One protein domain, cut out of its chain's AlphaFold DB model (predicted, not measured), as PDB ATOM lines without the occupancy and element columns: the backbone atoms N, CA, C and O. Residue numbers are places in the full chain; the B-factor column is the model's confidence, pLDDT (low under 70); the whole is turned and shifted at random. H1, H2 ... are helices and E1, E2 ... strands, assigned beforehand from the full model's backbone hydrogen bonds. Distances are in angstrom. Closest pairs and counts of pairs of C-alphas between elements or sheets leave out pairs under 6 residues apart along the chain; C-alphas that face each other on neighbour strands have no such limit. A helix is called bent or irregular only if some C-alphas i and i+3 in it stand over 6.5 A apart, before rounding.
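AT A GLANCE: This is residues 5 to 107 of the 107 residues of a protein of Sulfurovum sp. enrichment culture clone C5 (UniProt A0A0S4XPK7). Three helices, H1, H3 and H5, cross one another in a small core, with a short two-strand parallel sheet, E1 and E2, near it; H4 lies near the sheet, H2 lies at a far end of the body, and an arm, residues 93 to 107 with H6, sticks out on its own. The printed part has 103 residues, with six named helices and two named strands in the order H1 E1 H2 H3 E2 H4 H5 H6, and its class is mostly helix. It is loose, with a radius of gyration of the C-alphas of 16.1 A, and spans 52 by 36 by 22 A; the free arm adds to the length.

HOW THE PARTS SIT: H1, residues 5 to 13, touches H3, residues 42 to 51, at a steep tilt of 58 degrees, the same way; their closest C-alphas, Leu 8 and Ala 43, are 5.4 A apart. H1 also touches H5, residues 78 to 91, about perpendicular at 75 degrees, with residues 85 to 89 of H5 alone; the closest C-alphas, Leu 12 and Ser 85, are 5.7 A apart. H3 touches H5, with residues 88 to 91 of H5 alone, about perpendicular at 76 degrees; the closest C-alphas are those of Leu 47 and Leu 88, 6.9 A apart. E1, residues 19 to 21, and E2, residues 58 to 60, are parallel neighbours at 18 degrees, with N 21 and O 59 at 3.0 A and N 59 and O 19 at 2.9 A, within hydrogen-bond range. With H2, residues 25 to 34, and H3 between them, they form a strand-helix-strand unit, two parallel neighbour strands joined through helices, with a right-handed crossover. The closest C-alphas of E2 and H4, residues 66 to 75, are those of Leu 59 and Asn 68, 7.7 A apart. H2, H4 and H6, residues 96 to 105, touch no helix. In each of the six helices every O i to N i+4 pair is within hydrogen-bond range.

IN THESE COORDINATES: H1 begins at C-alpha 5, (148.298, 204.488, 184.825), and is 12.3 A long; E1 is 6.8 A, H2 13.2 A, H3 14.1 A, E2 6.2 A and H4 14.1 A. H2 is neither bent nor irregular, but only just: C-alphas 31 and 34 are 6.0 A apart. H5, the longest helix by residues, begins at C-alpha 78, (166.018, 193.514, 183.463), and is 19.8 A long. H6 is 14.2 A long and ends at C-alpha 105, (139.722, 216.911, 159.847).

THE WHOLE: The C-alphas farthest apart, those of Gln 67 and Lys 107, are 54.4 A apart. Without residues 93 to 107, which stand free, the body spans 36 by 29 by 21 A. The printed part has no cut, and no link is long. The mean pLDDT of the printed part is 91.0, and Lys 107, the chain's last residue, is the one residue under 70.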
ATOM      1  N   THR A   5     147.437 203.366 185.242       81.38
ATOM      2  CA  THR A   5     148.298 204.488 184.825       81.38
ATOM      3  C   THR A   5     149.688 204.394 185.443       81.38
ATOM      4  O   THR A   5     150.672 204.423 184.714       81.38
ATOM      5  N   ALA A   6     149.779 204.134 186.751       85.56
ATOM      6  CA  ALA A   6     151.066 203.989 187.434       85.56
ATOM      7  C   ALA A   6     151.905 202.829 186.865       85.56
ATOM      8  O   ALA A   6     153.130 202.913 186.788       85.56
ATOM      9  N   THR A   7     151.262 201.733 186.437       88.88
ATOM     10  CA  THR A   7     151.975 200.626 185.776       88.88
ATOM     11  C   THR A   7     152.484 201.002 184.389       88.88
ATOM     12  O   THR A   7     153.570 200.558 184.016       88.88
ATOM     13  N   LEU A   8     151.744 201.825 183.636       92.56
ATOM     14  CA  LEU A   8     152.203 202.320 182.341       92.56
ATOM     15  C   LEU A   8     153.355 203.318 182.512       92.56
ATOM     16  O   LEU A   8     154.351 203.211 181.808       92.56
ATOM     17  N   GLU A   9     153.269 204.232 183.476       93.00
ATOM     18  CA  GLU A   9     154.348 205.177 183.787       93.00
ATOM     19  C   GLU A   9     155.630 204.451 184.202       93.00
ATOM     20  O   GLU A   9     156.694 204.706 183.642       93.00
ATOM     21  N   ALA A  10     155.539 203.473 185.110       93.69
ATOM     22  CA  ALA A  10     156.693 202.665 185.505       93.69
ATOM     23  C   ALA A  10     157.297 201.897 184.314       93.69
ATOM     24  O   ALA A  10     158.520 201.814 184.179       93.69
ATOM     25  N   ALA A  11     156.444 201.379 183.422       94.88
ATOM     26  CA  ALA A  11     156.869 200.725 182.191       94.88
ATOM     27  C   ALA A  11     157.584 201.690 181.237       94.88
ATOM     28  O   ALA A  11     158.605 201.322 180.659       94.88
ATOM     29  N   LEU A  12     157.086 202.921 181.098       94.50
ATOM     30  CA  LEU A  12     157.682 203.969 180.267       94.50
ATOM     31  C   LEU A  12     158.994 204.504 180.839       94.50
ATOM     32  O   LEU A  12     159.896 204.807 180.066       94.50
ATOM     33  N   ILE A  13     159.132 204.579 182.163       95.06
ATOM     34  CA  ILE A  13     160.396 204.917 182.836       95.06
ATOM     35  C   ILE A  13     161.417 203.781 182.660       95.06
ATOM     36  O   ILE A  13     162.617 204.028 182.576       95.06
ATOM     37  N   GLY A  14     160.947 202.536 182.548       94.25
ATOM     38  CA  GLY A  14     161.801 201.355 182.410       94.25
ATOM     39  C   GLY A  14     162.174 200.708 183.741       94.25
ATOM     40  O   GLY A  14     163.075 199.876 183.777       94.25
ATOM     41  N   THR A  15     161.469 201.043 184.823       93.50
ATOM     42  CA  THR A  15     161.659 200.426 186.140       93.50
ATOM     43  C   THR A  15     160.994 199.047 186.166       93.50
ATOM     44  O   THR A  15     159.770 198.985 186.051       93.50
ATOM     45  N   PRO A  16     161.730 197.936 186.353       93.31
ATOM     46  CA  PRO A  16     161.126 196.608 186.424       93.31
ATOM     47  C   PRO A  16     160.199 196.462 187.635       93.31
ATOM     48  O   PRO A  16     160.556 196.837 188.753       93.31
ATOM     49  N   PHE A  17     159.022 195.868 187.437       93.19
ATOM     50  CA  PHE A  17     158.049 195.631 188.506       93.19
ATOM     51  C   PHE A  17     157.287 194.316 188.318       93.19
ATOM     52  O   PHE A  17     157.207 193.764 187.223       93.19
ATOM     53  N   VAL A  18     156.672 193.843 189.407       92.62
ATOM     54  CA  VAL A  18     155.703 192.741 189.383       92.62
ATOM     55  C   VAL A  18     154.291 193.321 189.428       92.62
ATOM     56  O   VAL A  18     153.933 194.060 190.360       92.62
ATOM     57  N   LEU A  19     153.484 193.003 188.414       93.06
ATOM     58  CA  LEU A  19     152.075 193.378 188.393       93.06
ATOM     59  C   LEU A  19     151.272 192.340 189.163       93.06
ATOM     60  O   LEU A  19     151.367 191.140 188.904       93.06
ATOM     61  N   VAL A  20     150.463 192.826 190.100       92.19
ATOM     62  CA  VAL A  20     149.520 192.000 190.843       92.19
ATOM     63  C   VAL A  20     148.135 192.605 190.758       92.19
ATOM     64  O   VAL A  20     147.986 193.822 190.834       92.19
ATOM     65  N   TYR A  21     147.120 191.758 190.629       88.62
ATOM     66  CA  TYR A  21     145.735 192.207 190.669       88.62
ATOM     67  C   TYR A  21     144.866 191.218 191.439       88.62
ATOM     68  O   TYR A  21     144.781 190.032 191.105       88.62
ATOM     69  N   LYS A  22     144.204 191.722 192.480       88.75
ATOM     70  CA  LYS A  22     143.263 190.971 193.312       88.75
ATOM     71  C   LYS A  22     141.986 191.790 193.430       88.75
ATOM     72  O   LYS A  22     142.023 192.924 193.891       88.75
ATOM     73  N   ALA A  23     140.878 191.210 192.988       86.50
ATOM     74  CA  ALA A  23     139.567 191.851 192.959       86.50
ATOM     75  C   ALA A  23     138.535 190.909 193.584       86.50
ATOM     76  O   ALA A  23     138.857 189.767 193.933       86.50
ATOM     77  N   LYS A  24     137.286 191.359 193.734       91.00
ATOM     78  CA  LYS A  24     136.213 190.441 194.125       91.00
ATOM     79  C   LYS A  24     136.051 189.391 193.026       91.00
ATOM     80  O   LYS A  24     136.151 189.697 191.838       91.00
ATOM     81  N   LYS A  25     135.797 188.139 193.423       87.50
ATOM     82  CA  LYS A  25     135.699 187.006 192.486       87.50
ATOM     83  C   LYS A  25     134.669 187.257 191.384       87.50
ATOM     84  O   LYS A  25     134.923 186.895 190.242       87.50
ATOM     85  N   ILE A  26     133.546 187.889 191.730       90.00
ATOM     86  CA  ILE A  26     132.476 188.214 190.783       90.00
ATOM     87  C   ILE A  26     132.925 189.249 189.744       90.00
ATOM     88  O   ILE A  26     132.799 188.991 188.554       90.00
ATOM     89  N   ASP A  27     133.552 190.346 190.173       87.75
ATOM     90  CA  ASP A  27     134.056 191.392 189.273       87.75
ATOM     91  C   ASP A  27     135.100 190.822 188.306       87.75
ATOM     92  O   ASP A  27     135.063 191.074 187.101       87.75
ATOM     93  N   PHE A  28     136.011 189.992 188.826       88.38
ATOM     94  CA  PHE A  28     137.017 189.331 188.002       88.38
ATOM     95  C   PHE A  28     136.392 188.336 187.018       88.38
ATOM     96  O   PHE A  28     136.819 188.273 185.868       88.38
ATOM     97  N   PHE A  29     135.383 187.572 187.445       88.06
ATOM     98  CA  PHE A  29     134.672 186.635 186.576       88.06
ATOM     99  C   PHE A  29     133.957 187.362 185.435       88.06
ATOM    100  O   PHE A  29     134.103 186.963 184.283       88.06
ATOM    101  N   ILE A  30     133.249 188.454 185.731       88.56
ATOM    102  CA  ILE A  30     132.581 189.276 184.715       88.56
ATOM    103  C   ILE A  30     133.618 189.837 183.736       88.56
ATOM    104  O   ILE A  30     133.512 189.619 182.529       88.56
ATOM    105  N   GLY A  31     134.669 190.482 184.247       87.25
ATOM    106  CA  GLY A  31     135.719 191.054 183.405       87.25
ATOM    107  C   GLY A  31     136.417 190.013 182.526       87.25
ATOM    108  O   GLY A  31     136.657 190.251 181.343       87.25
ATOM    109  N   ARG A  32     136.715 188.829 183.068       87.25
ATOM    110  CA  ARG A  32     137.452 187.794 182.336       87.25
ATOM    111  C   ARG A  32     136.581 187.015 181.359       87.25
ATOM    112  O   ARG A  32     136.995 186.819 180.219       87.25
ATOM    113  N   ASN A  33     135.426 186.536 181.809       87.38
ATOM    114  CA  ASN A  33     134.641 185.547 181.074       87.38
ATOM    115  C   ASN A  33     133.566 186.191 180.203       87.38
ATOM    116  O   ASN A  33     133.299 185.684 179.120       87.38
ATOM    117  N   ILE A  34     132.969 187.296 180.658       89.62
ATOM    118  CA  ILE A  34     131.915 187.990 179.906       89.62
ATOM    119  C   ILE A  34     132.541 189.025 178.970       89.62
ATOM    120  O   ILE A  34     132.203 189.069 177.792       89.62
ATOM    121  N   LEU A  35     133.491 189.823 179.468       88.38
ATOM    122  CA  LEU A  35     134.140 190.882 178.682       88.38
ATOM    123  C   LEU A  35     135.428 190.429 177.971       88.38
ATOM    124  O   LEU A  35     136.015 191.196 177.212       88.38
ATOM    125  N   GLY A  36     135.891 189.198 178.211       85.31
ATOM    126  CA  GLY A  36     137.050 188.629 177.517       85.31
ATOM    127  C   GLY A  36     138.398 189.275 177.862       85.31
ATOM    128  O   GLY A  36     139.350 189.143 177.089       85.31
ATOM    129  N   ILE A  37     138.520 189.973 178.999       84.38
ATOM    130  CA  ILE A  37     139.739 190.714 179.365       84.38
ATOM    131  C   ILE A  37     140.879 189.737 179.685       84.38
ATOM    132  O   ILE A  37     140.900 189.080 180.732       84.38
ATOM    133  N   LYS A  38     141.854 189.632 178.773       86.06
ATOM    134  CA  LYS A  38     142.974 188.681 178.882       86.06
ATOM    135  C   LYS A  38     144.168 189.194 179.691       86.06
ATOM    136  O   LYS A  38     144.845 188.394 180.338       86.06
ATOM    137  N   LEU A  39     144.389 190.500 179.657       91.06
ATOM    138  CA  LEU A  39     145.497 191.209 180.286       91.06
ATOM    139  C   LEU A  39     144.919 192.394 181.053       91.06
ATOM    140  O   LEU A  39     143.926 192.977 180.613       91.06
ATOM    141  N   VAL A  40     145.521 192.737 182.186       89.81
ATOM    142  CA  VAL A  40     145.100 193.893 182.997       89.81
ATOM    143  C   VAL A  40     146.113 195.034 182.945       89.81
ATOM    144  O   VAL A  40     145.740 196.189 183.145       89.81
ATOM    145  N   GLY A  41     147.388 194.741 182.679       90.81
ATOM    146  CA  GLY A  41     148.439 195.744 182.581       90.81
ATOM    147  C   GLY A  41     148.381 196.474 181.248       90.81
ATOM    148  O   GLY A  41     148.560 195.869 180.193       90.81
ATOM    149  N   LEU A  42     148.206 197.796 181.285       92.12
ATOM    150  CA  LEU A  42     148.070 198.606 180.071       92.12
ATOM    151  C   LEU A  42     149.282 198.475 179.132       92.12
ATOM    152  O   LEU A  42     149.113 198.337 177.926       92.12
ATOM    153  N   ALA A  43     150.498 198.413 179.683       93.44
ATOM    154  CA  ALA A  43     151.711 198.191 178.895       93.44
ATOM    155  C   ALA A  43     151.706 196.841 178.149       93.44
ATOM    156  O   ALA A  43     152.122 196.771 176.997       93.44
ATOM    157  N   ASN A  44     151.208 195.776 178.785       94.12
ATOM    158  CA  ASN A  44     151.087 194.460 178.159       94.12
ATOM    159  C   ASN A  44     149.977 194.431 177.107       94.12
ATOM    160  O   ASN A  44     150.173 193.824 176.064       94.12
ATOM    161  N   ILE A  45     148.844 195.097 177.355       93.19
ATOM    162  CA  ILE A  45     147.760 195.231 176.369       93.19
ATOM    163  C   ILE A  45     148.283 195.921 175.104       93.19
ATOM    164  O   ILE A  45     148.053 195.435 174.000       93.19
ATOM    165  N   ILE A  46     149.012 197.030 175.260       93.00
ATOM    166  CA  ILE A  46     149.574 197.778 174.129       93.00
ATOM    167  C   ILE A  46     150.577 196.916 173.353       93.00
ATOM    168  O   ILE A  46     150.468 196.814 172.134       93.00
ATOM    169  N   LEU A  47     151.526 196.269 174.036       94.19
ATOM    170  CA  LEU A  47     152.545 195.445 173.374       94.19
ATOM    171  C   LEU A  47     151.967 194.166 172.751       94.19
ATOM    172  O   LEU A  47     152.419 193.759 171.683       94.19
ATOM    173  N   GLU A  48     150.942 193.559 173.351       95.50
ATOM    174  CA  GLU A  48     150.247 192.415 172.752       95.50
ATOM    175  C   GLU A  48     149.602 192.819 171.426       95.50
ATOM    176  O   GLU A  48     149.812 192.144 170.420       95.50
ATOM    177  N   LYS A  49     148.926 193.972 171.391       92.69
ATOM    178  CA  LYS A  49     148.326 194.508 170.165       92.69
ATOM    179  C   LYS A  49     149.345 194.966 169.133       92.69
ATOM    180  O   LYS A  49     149.098 194.811 167.941       92.69
ATOM    181  N   TYR A  50     150.462 195.534 169.575       92.56
ATOM    182  CA  TYR A  50     151.478 196.075 168.682       92.56
ATOM    183  C   TYR A  50     152.356 194.984 168.057       92.56
ATOM    184  O   TYR A  50     152.590 195.002 166.851       92.56
ATOM    185  N   ASN A  51     152.861 194.044 168.862       94.25
ATOM    186  CA  ASN A  51     153.850 193.064 168.410       94.25
ATOM    187  C   ASN A  51     153.689 191.655 169.009       94.25
ATOM    188  O   ASN A  51     154.601 190.839 168.887       94.25
ATOM    189  N   ASN A  52     152.538 191.335 169.612       95.19
ATOM    190  CA  ASN A  52     152.260 190.045 170.263       95.19
ATOM    191  C   ASN A  52     153.259 189.684 171.373       95.19
ATOM    192  O   ASN A  52     153.538 188.507 171.618       95.19
ATOM    193  N   THR A  53     153.806 190.682 172.071       95.19
ATOM    194  CA  THR A  53     154.723 190.432 173.183       95.19
ATOM    195  C   THR A  53     154.267 191.073 174.494       95.19
ATOM    196  O   THR A  53     153.421 191.956 174.516       95.19
ATOM    197  N   LEU A  54     154.827 190.613 175.620       94.25
ATOM    198  CA  LEU A  54     154.508 191.121 176.962       94.25
ATOM    199  C   LEU A  54     155.740 191.748 177.622       94.25
ATOM    200  O   LEU A  54     156.840 191.203 177.507       94.25
ATOM    201  N   LEU A  55     155.566 192.859 178.333       94.25
ATOM    202  CA  LEU A  55     156.620 193.538 179.093       94.25
ATOM    203  C   LEU A  55     156.971 192.781 180.379       94.25
ATOM    204  O   LEU A  55     158.141 192.643 180.726       94.25
ATOM    205  N   HIS A  56     155.951 192.327 181.105       91.44
ATOM    206  CA  HIS A  56     156.099 191.739 182.433       91.44
ATOM    207  C   HIS A  56     155.030 190.682 182.699       91.44
ATOM    208  O   HIS A  56     153.993 190.632 182.038       91.44
ATOM    209  N   LYS A  57     155.272 189.839 183.704       92.50
ATOM    210  CA  LYS A  57     154.302 188.839 184.151       92.50
ATOM    211  C   LYS A  57     153.231 189.485 185.032       92.50
ATOM    212  O   LYS A  57     153.549 190.261 185.933       92.50
ATOM    213  N   GLU A  58     151.978 189.115 184.795       92.81
ATOM    214  CA  GLU A  58     150.825 189.545 185.589       92.81
ATOM    215  C   GLU A  58     150.382 188.401 186.503       92.81
ATOM    216  O   GLU A  58     150.047 187.315 186.030       92.81
ATOM    217  N   LEU A  59     150.399 188.625 187.819       94.25
ATOM    218  CA  LEU A  59     149.881 187.666 188.793       94.25
ATOM    219  C   LEU A  59     148.458 188.070 189.177       94.25
ATOM    220  O   LEU A  59     148.235 189.139 189.751       94.25
ATOM    221  N   LEU A  60     147.484 187.216 188.865       91.94
ATOM    222  CA  LEU A  60     146.065 187.513 189.045       91.94
ATOM    223  C   LEU A  60     145.437 186.570 190.072       91.94
ATOM    224  O   LEU A  60     145.682 185.366 190.070       91.94
ATOM    225  N   GLN A  61     144.566 187.110 190.923       91.56
ATOM    226  CA  GLN A  61     143.735 186.340 191.856       91.56
ATOM    227  C   GLN A  61     144.542 185.320 192.689       91.56
ATOM    228  O   GLN A  61     145.285 185.715 193.586       91.56
ATOM    229  N   LYS A  62     144.401 184.016 192.410       93.38
ATOM    230  CA  LYS A  62     145.081 182.921 193.127       93.38
ATOM    231  C   LYS A  62     146.601 182.907 192.924       93.38
ATOM    232  O   LYS A  62     147.329 182.395 193.773       93.38
ATOM    233  N   ASP A  63     147.080 183.504 191.835       94.00
ATOM    234  CA  ASP A  63     148.509 183.563 191.527       94.00
ATOM    235  C   ASP A  63     149.231 184.627 192.363       94.00
ATOM    236  O   ASP A  63     150.461 184.629 192.423       94.00
ATOM    237  N   VAL A  64     148.479 185.497 193.051       94.56
ATOM    238  CA  VAL A  64     149.004 186.490 193.993       94.56
ATOM    239  C   VAL A  64     149.305 185.812 195.331       94.56
ATOM    240  O   VAL A  64     148.513 185.848 196.274       94.56
ATOM    241  N   ASN A  65     150.473 185.183 195.403       96.25
ATOM    242  CA  ASN A  65     151.028 184.602 196.621       96.25
ATOM    243  C   ASN A  65     152.532 184.901 196.725       96.25
ATOM    244  O   ASN A  65     153.176 185.276 195.743       96.25
ATOM    245  N   VAL A  66     153.083 184.741 197.931       96.69
ATOM    246  CA  VAL A  66     154.478 185.091 198.255       96.69
ATOM    247  C   VAL A  66     155.471 184.364 197.350       96.69
ATOM    248  O   VAL A  66     156.402 184.984 196.837       96.69
ATOM    249  N   GLN A  67     155.248 183.072 197.100       97.69
ATOM    250  CA  GLN A  67     156.146 182.265 196.280       97.69
ATOM    251  C   GLN A  67     156.211 182.787 194.839       97.69
ATOM    252  O   GLN A  67     157.296 183.004 194.300       97.69
ATOM    253  N   ASN A  68     155.055 183.052 194.229       97.31
ATOM    254  CA  ASN A  68     154.973 183.566 192.865       97.31
ATOM    255  C   ASN A  68     155.525 184.987 192.740       97.31
ATOM    256  O   ASN A  68     156.185 185.296 191.746       97.31
ATOM    257  N   LEU A  69     155.278 185.836 193.740       95.38
ATOM    258  CA  LEU A  69     155.825 187.189 193.820       95.38
ATOM    259  C   LEU A  69     157.356 187.168 193.822       95.38
ATOM    260  O   LEU A  69     157.976 187.796 192.964       95.38
ATOM    261  N   LEU A  70     157.955 186.409 194.745       96.81
ATOM    262  CA  LEU A  70     159.410 186.297 194.872       96.81
ATOM    263  C   LEU A  70     160.038 185.671 193.632       96.81
ATOM    264  O   LEU A  70     161.057 186.164 193.152       96.81
ATOM    265  N   ASN A  71     159.423 184.614 193.102       97.38
ATOM    266  CA  ASN A  71     159.899 183.974 191.887       97.38
ATOM    267  C   ASN A  71     159.897 184.967 190.720       97.38
ATOM    268  O   ASN A  71     160.936 185.195 190.118       97.38
ATOM    269  N   THR A  72     158.767 185.635 190.470       95.94
ATOM    270  CA  THR A  72     158.650 186.610 189.375       95.94
ATOM    271  C   THR A  72     159.658 187.742 189.532       95.94
ATOM    272  O   THR A  72     160.333 188.093 188.569       95.94
ATOM    273  N   PHE A  73     159.811 188.282 190.743       94.25
ATOM    274  CA  PHE A  73     160.792 189.327 191.015       94.25
ATOM    275  C   PHE A  73     162.226 188.873 190.699       94.25
ATOM    276  O   PHE A  73     162.959 189.594 190.025       94.25
ATOM    277  N   ARG A  74     162.613 187.669 191.134       96.00
ATOM    278  CA  ARG A  74     163.965 187.120 190.926       96.00
ATOM    279  C   ARG A  74     164.247 186.750 189.472       96.00
ATOM    280  O   ARG A  74     165.361 186.956 189.008       96.00
ATOM    281  N   THR A  75     163.261 186.209 188.760       95.62
ATOM    282  CA  THR A  75     163.429 185.739 187.377       95.62
ATOM    283  C   THR A  75     163.166 186.823 186.334       95.62
ATOM    284  O   THR A  75     163.251 186.548 185.139       95.62
ATOM    285  N   THR A  76     162.795 188.040 186.741       94.81
ATOM    286  CA  THR A  76     162.583 189.143 185.799       94.81
ATOM    287  C   THR A  76     163.916 189.549 185.179       94.81
ATOM    288  O   THR A  76     164.797 190.081 185.853       94.81
ATOM    289  N   ASN A  77     164.047 189.326 183.872       95.50
ATOM    290  CA  ASN A  77     165.202 189.778 183.111       95.50
ATOM    291  C   ASN A  77     165.101 191.295 182.875       95.50
ATOM    292  O   ASN A  77     164.212 191.773 182.166       95.50
ATOM    293  N   ARG A  78     166.017 192.046 183.492       94.81
ATOM    294  CA  ARG A  78     166.018 193.514 183.463       94.81
ATOM    295  C   ARG A  78     166.391 194.075 182.092       94.81
ATOM    296  O   ARG A  78     165.819 195.087 181.699       94.81
ATOM    297  N   ASP A  79     167.259 193.397 181.348       95.44
ATOM    298  CA  ASP A  79     167.688 193.833 180.014       95.44
ATOM    299  C   ASP A  79     166.544 193.708 179.005       95.44
ATOM    300  O   ASP A  79     166.257 194.635 178.245       95.44
ATOM    301  N   ILE A  80     165.810 192.590 179.058       95.25
ATOM    302  CA  ILE A  80     164.603 192.394 178.245       95.25
ATOM    303  C   ILE A  80     163.540 193.431 178.616       95.25
ATOM    304  O   ILE A  80     162.909 194.004 177.725       95.25
ATOM    305  N   PHE A  81     163.354 193.704 179.911       96.06
ATOM    306  CA  PHE A  81     162.408 194.721 180.364       96.06
ATOM    307  C   PHE A  81     162.772 196.107 179.814       96.06
ATOM    308  O   PHE A  81     161.914 196.787 179.252       96.06
ATOM    309  N   ALA A  82     164.041 196.512 179.911       96.44
ATOM    310  CA  ALA A  82     164.522 197.796 179.404       96.44
ATOM    311  C   ALA A  82     164.376 197.914 177.876       96.44
ATOM    312  O   ALA A  82     163.953 198.960 177.365       96.44
ATOM    313  N   LYS A  83     164.650 196.828 177.140       96.38
ATOM    314  CA  LYS A  83     164.437 196.770 175.689       96.38
ATOM    315  C   LYS A  83     162.965 196.991 175.338       96.38
ATOM    316  O   LYS A  83     162.647 197.891 174.565       96.38
ATOM    317  N   LYS A  84     162.057 196.244 175.965       96.25
ATOM    318  CA  LYS A  84     160.613 196.363 175.717       96.25
ATOM    319  C   LYS A  84     160.016 197.686 176.183       96.25
ATOM    320  O   LYS A  84     159.102 198.204 175.554       96.25
ATOM    321  N   SER A  85     160.552 198.261 177.253       96.88
ATOM    322  CA  SER A  85     160.233 199.625 177.678       96.88
ATOM    323  C   SER A  85     160.586 200.644 176.586       96.88
ATOM    324  O   SER A  85     159.803 201.549 176.303       96.88
ATOM    325  N   SER A  86     161.725 200.461 175.910       96.12
ATOM    326  CA  SER A  86     162.127 201.303 174.775       96.12
ATOM    327  C   SER A  86     161.210 201.125 173.566       96.12
ATOM    328  O   SER A  86     160.810 202.120 172.966       96.12
ATOM    329  N   GLU A  87     160.820 199.888 173.248       94.94
ATOM    330  CA  GLU A  87     159.833 199.595 172.196       94.94
ATOM    331  C   GLU A  87     158.482 200.264 172.491       94.94
ATOM    332  O   GLU A  87     157.901 200.904 171.619       94.94
ATOM    333  N   LEU A  88     158.011 200.186 173.741       95.06
ATOM    334  CA  LEU A  88     156.771 200.830 174.174       95.06
ATOM    335  C   LEU A  88     156.836 202.360 174.040       95.06
ATOM    336  O   LEU A  88     155.878 202.970 173.569       95.06
ATOM    337  N   ARG A  89     157.964 202.985 174.415       94.19
ATOM    338  CA  ARG A  89     158.180 204.430 174.213       94.19
ATOM    339  C   ARG A  89     158.166 204.808 172.735       94.19
ATOM    340  O   ARG A  89     157.541 205.801 172.384       94.19
ATOM    341  N   ALA A  90     158.829 204.024 171.886       92.50
ATOM    342  CA  ALA A  90     158.854 204.259 170.445       92.50
ATOM    343  C   ALA A  90     157.458 204.116 169.819       92.50
ATOM    344  O   ALA A  90     157.081 204.907 168.963       92.50
ATOM    345  N   TYR A  91     156.656 203.156 170.280       90.81
ATOM    346  CA  TYR A  91     155.271 203.023 169.830       90.81
ATOM    347  C   TYR A  91     154.423 204.252 170.198       90.81
ATOM    348  O   TYR A  91     153.644 204.748 169.385       90.81
ATOM    349  N   LEU A  92     154.597 204.768 171.417       89.69
ATOM    350  CA  LEU A  92     153.831 205.900 171.945       89.69
ATOM    351  C   LEU A  92     154.410 207.276 171.571       89.69
ATOM    352  O   LEU A  92     153.847 208.291 171.977       89.69
ATOM    353  N   SER A  93     155.507 207.342 170.810       85.62
ATOM    354  CA  SER A  93     156.160 208.614 170.468       85.62
ATOM    355  C   SER A  93     155.357 209.454 169.476       85.62
ATOM    356  O   SER A  93     155.515 210.673 169.430       85.62
ATOM    357  N   ASN A  94     154.508 208.818 168.669       76.12
ATOM    358  CA  ASN A  94     153.675 209.514 167.697       76.12
ATOM    359  C   ASN A  94     152.432 210.070 168.399       76.12
ATOM    360  O   ASN A  94     151.639 209.323 168.975       76.12
ATOM    361  N   GLY A  95     152.282 211.397 168.367       70.56
ATOM    362  CA  GLY A  95     151.244 212.118 169.098       70.56
ATOM    363  C   GLY A  95     149.841 211.643 168.733       70.56
ATOM    364  O   GLY A  95     149.321 211.975 167.669       70.56
ATOM    365  N   SER A  96     149.205 210.907 169.648       74.62
ATOM    366  CA  SER A  96     147.847 210.388 169.452       74.62
ATOM    367  C   SER A  96     146.841 211.514 169.213       74.62
ATOM    368  O   SER A  96     145.913 211.343 168.434       74.62
ATOM    369  N   SER A  97     147.051 212.686 169.821       81.75
ATOM    370  CA  SER A  97     146.229 213.881 169.608       81.75
ATOM    371  C   SER A  97     146.296 214.399 168.175       81.75
ATOM    372  O   SER A  97     145.260 214.746 167.621       81.75
ATOM    373  N   LYS A  98     147.487 214.415 167.564       81.69
ATOM    374  CA  LYS A  98     147.667 214.843 166.173       81.69
ATOM    375  C   LYS A  98     146.999 213.858 165.216       81.69
ATOM    376  O   LYS A  98     146.176 214.275 164.420       81.69
ATOM    377  N   ASN A  99     147.247 212.559 165.389       83.06
ATOM    378  CA  ASN A  99     146.608 211.531 164.561       83.06
ATOM    379  C   ASN A  99     145.074 211.569 164.671       83.06
ATOM    380  O   ASN A  99     144.379 211.409 163.676       83.06
ATOM    381  N   VAL A 100     144.532 211.786 165.874       85.75
ATOM    382  CA  VAL A 100     143.081 211.935 166.066       85.75
ATOM    383  C   VAL A 100     142.567 213.219 165.415       85.75
ATOM    384  O   VAL A 100     141.505 213.190 164.801       85.75
ATOM    385  N   ALA A 101     143.304 214.327 165.525       87.12
ATOM    386  CA  ALA A 101     142.946 215.580 164.871       87.12
ATOM    387  C   ALA A 101     142.909 215.428 163.341       87.12
ATOM    388  O   ALA A 101     141.942 215.863 162.726       87.12
ATOM    389  N   ASP A 102     143.893 214.745 162.755       89.19
ATOM    390  CA  ASP A 102     143.948 214.467 161.318       89.19
ATOM    391  C   ASP A 102     142.740 213.605 160.879       89.19
ATOM    392  O   ASP A 102     142.023 213.982 159.959       89.19
ATOM    393  N   ILE A 103     142.402 212.535 161.617       90.56
ATOM    394  CA  ILE A 103     141.211 211.696 161.342       90.56
ATOM    395  C   ILE A 103     139.896 212.493 161.412       90.56
ATOM    396  O   ILE A 103     138.946 212.200 160.683       90.56
ATOM    397  N   LEU A 104     139.802 213.462 162.328       91.25
ATOM    398  CA  LEU A 104     138.611 214.301 162.480       91.25
ATOM    399  C   LEU A 104     138.511 215.381 161.394       91.25
ATOM    400  O   LEU A 104     137.394 215.758 161.053       91.25
ATOM    401  N   MET A 105     139.647 215.872 160.884       91.50
ATOM    402  CA  MET A 105     139.722 216.911 159.847       91.50
ATOM    403  C   MET A 105     139.691 216.360 158.410       91.50
ATOM    404  O   MET A 105     139.370 217.111 157.497       91.50
ATOM    405  N   GLU A 106     139.995 215.077 158.194       82.06
ATOM    406  CA  GLU A 106     139.857 214.385 156.896       82.06
ATOM    407  C   GLU A 106     138.407 213.946 156.571       82.06
ATOM    408  O   GLU A 106     138.173 213.252 155.579       82.06
ATOM    409  N   LYS A 107     137.423 214.351 157.386       52.62
ATOM    410  CA  LYS A 107     135.982 214.210 157.116       52.62
ATOM    411  C   LYS A 107     135.365 215.526 156.668       52.62
ATOM    412  O   LYS A 107     134.450 215.453 155.818       52.62
TER     413      LYS A 107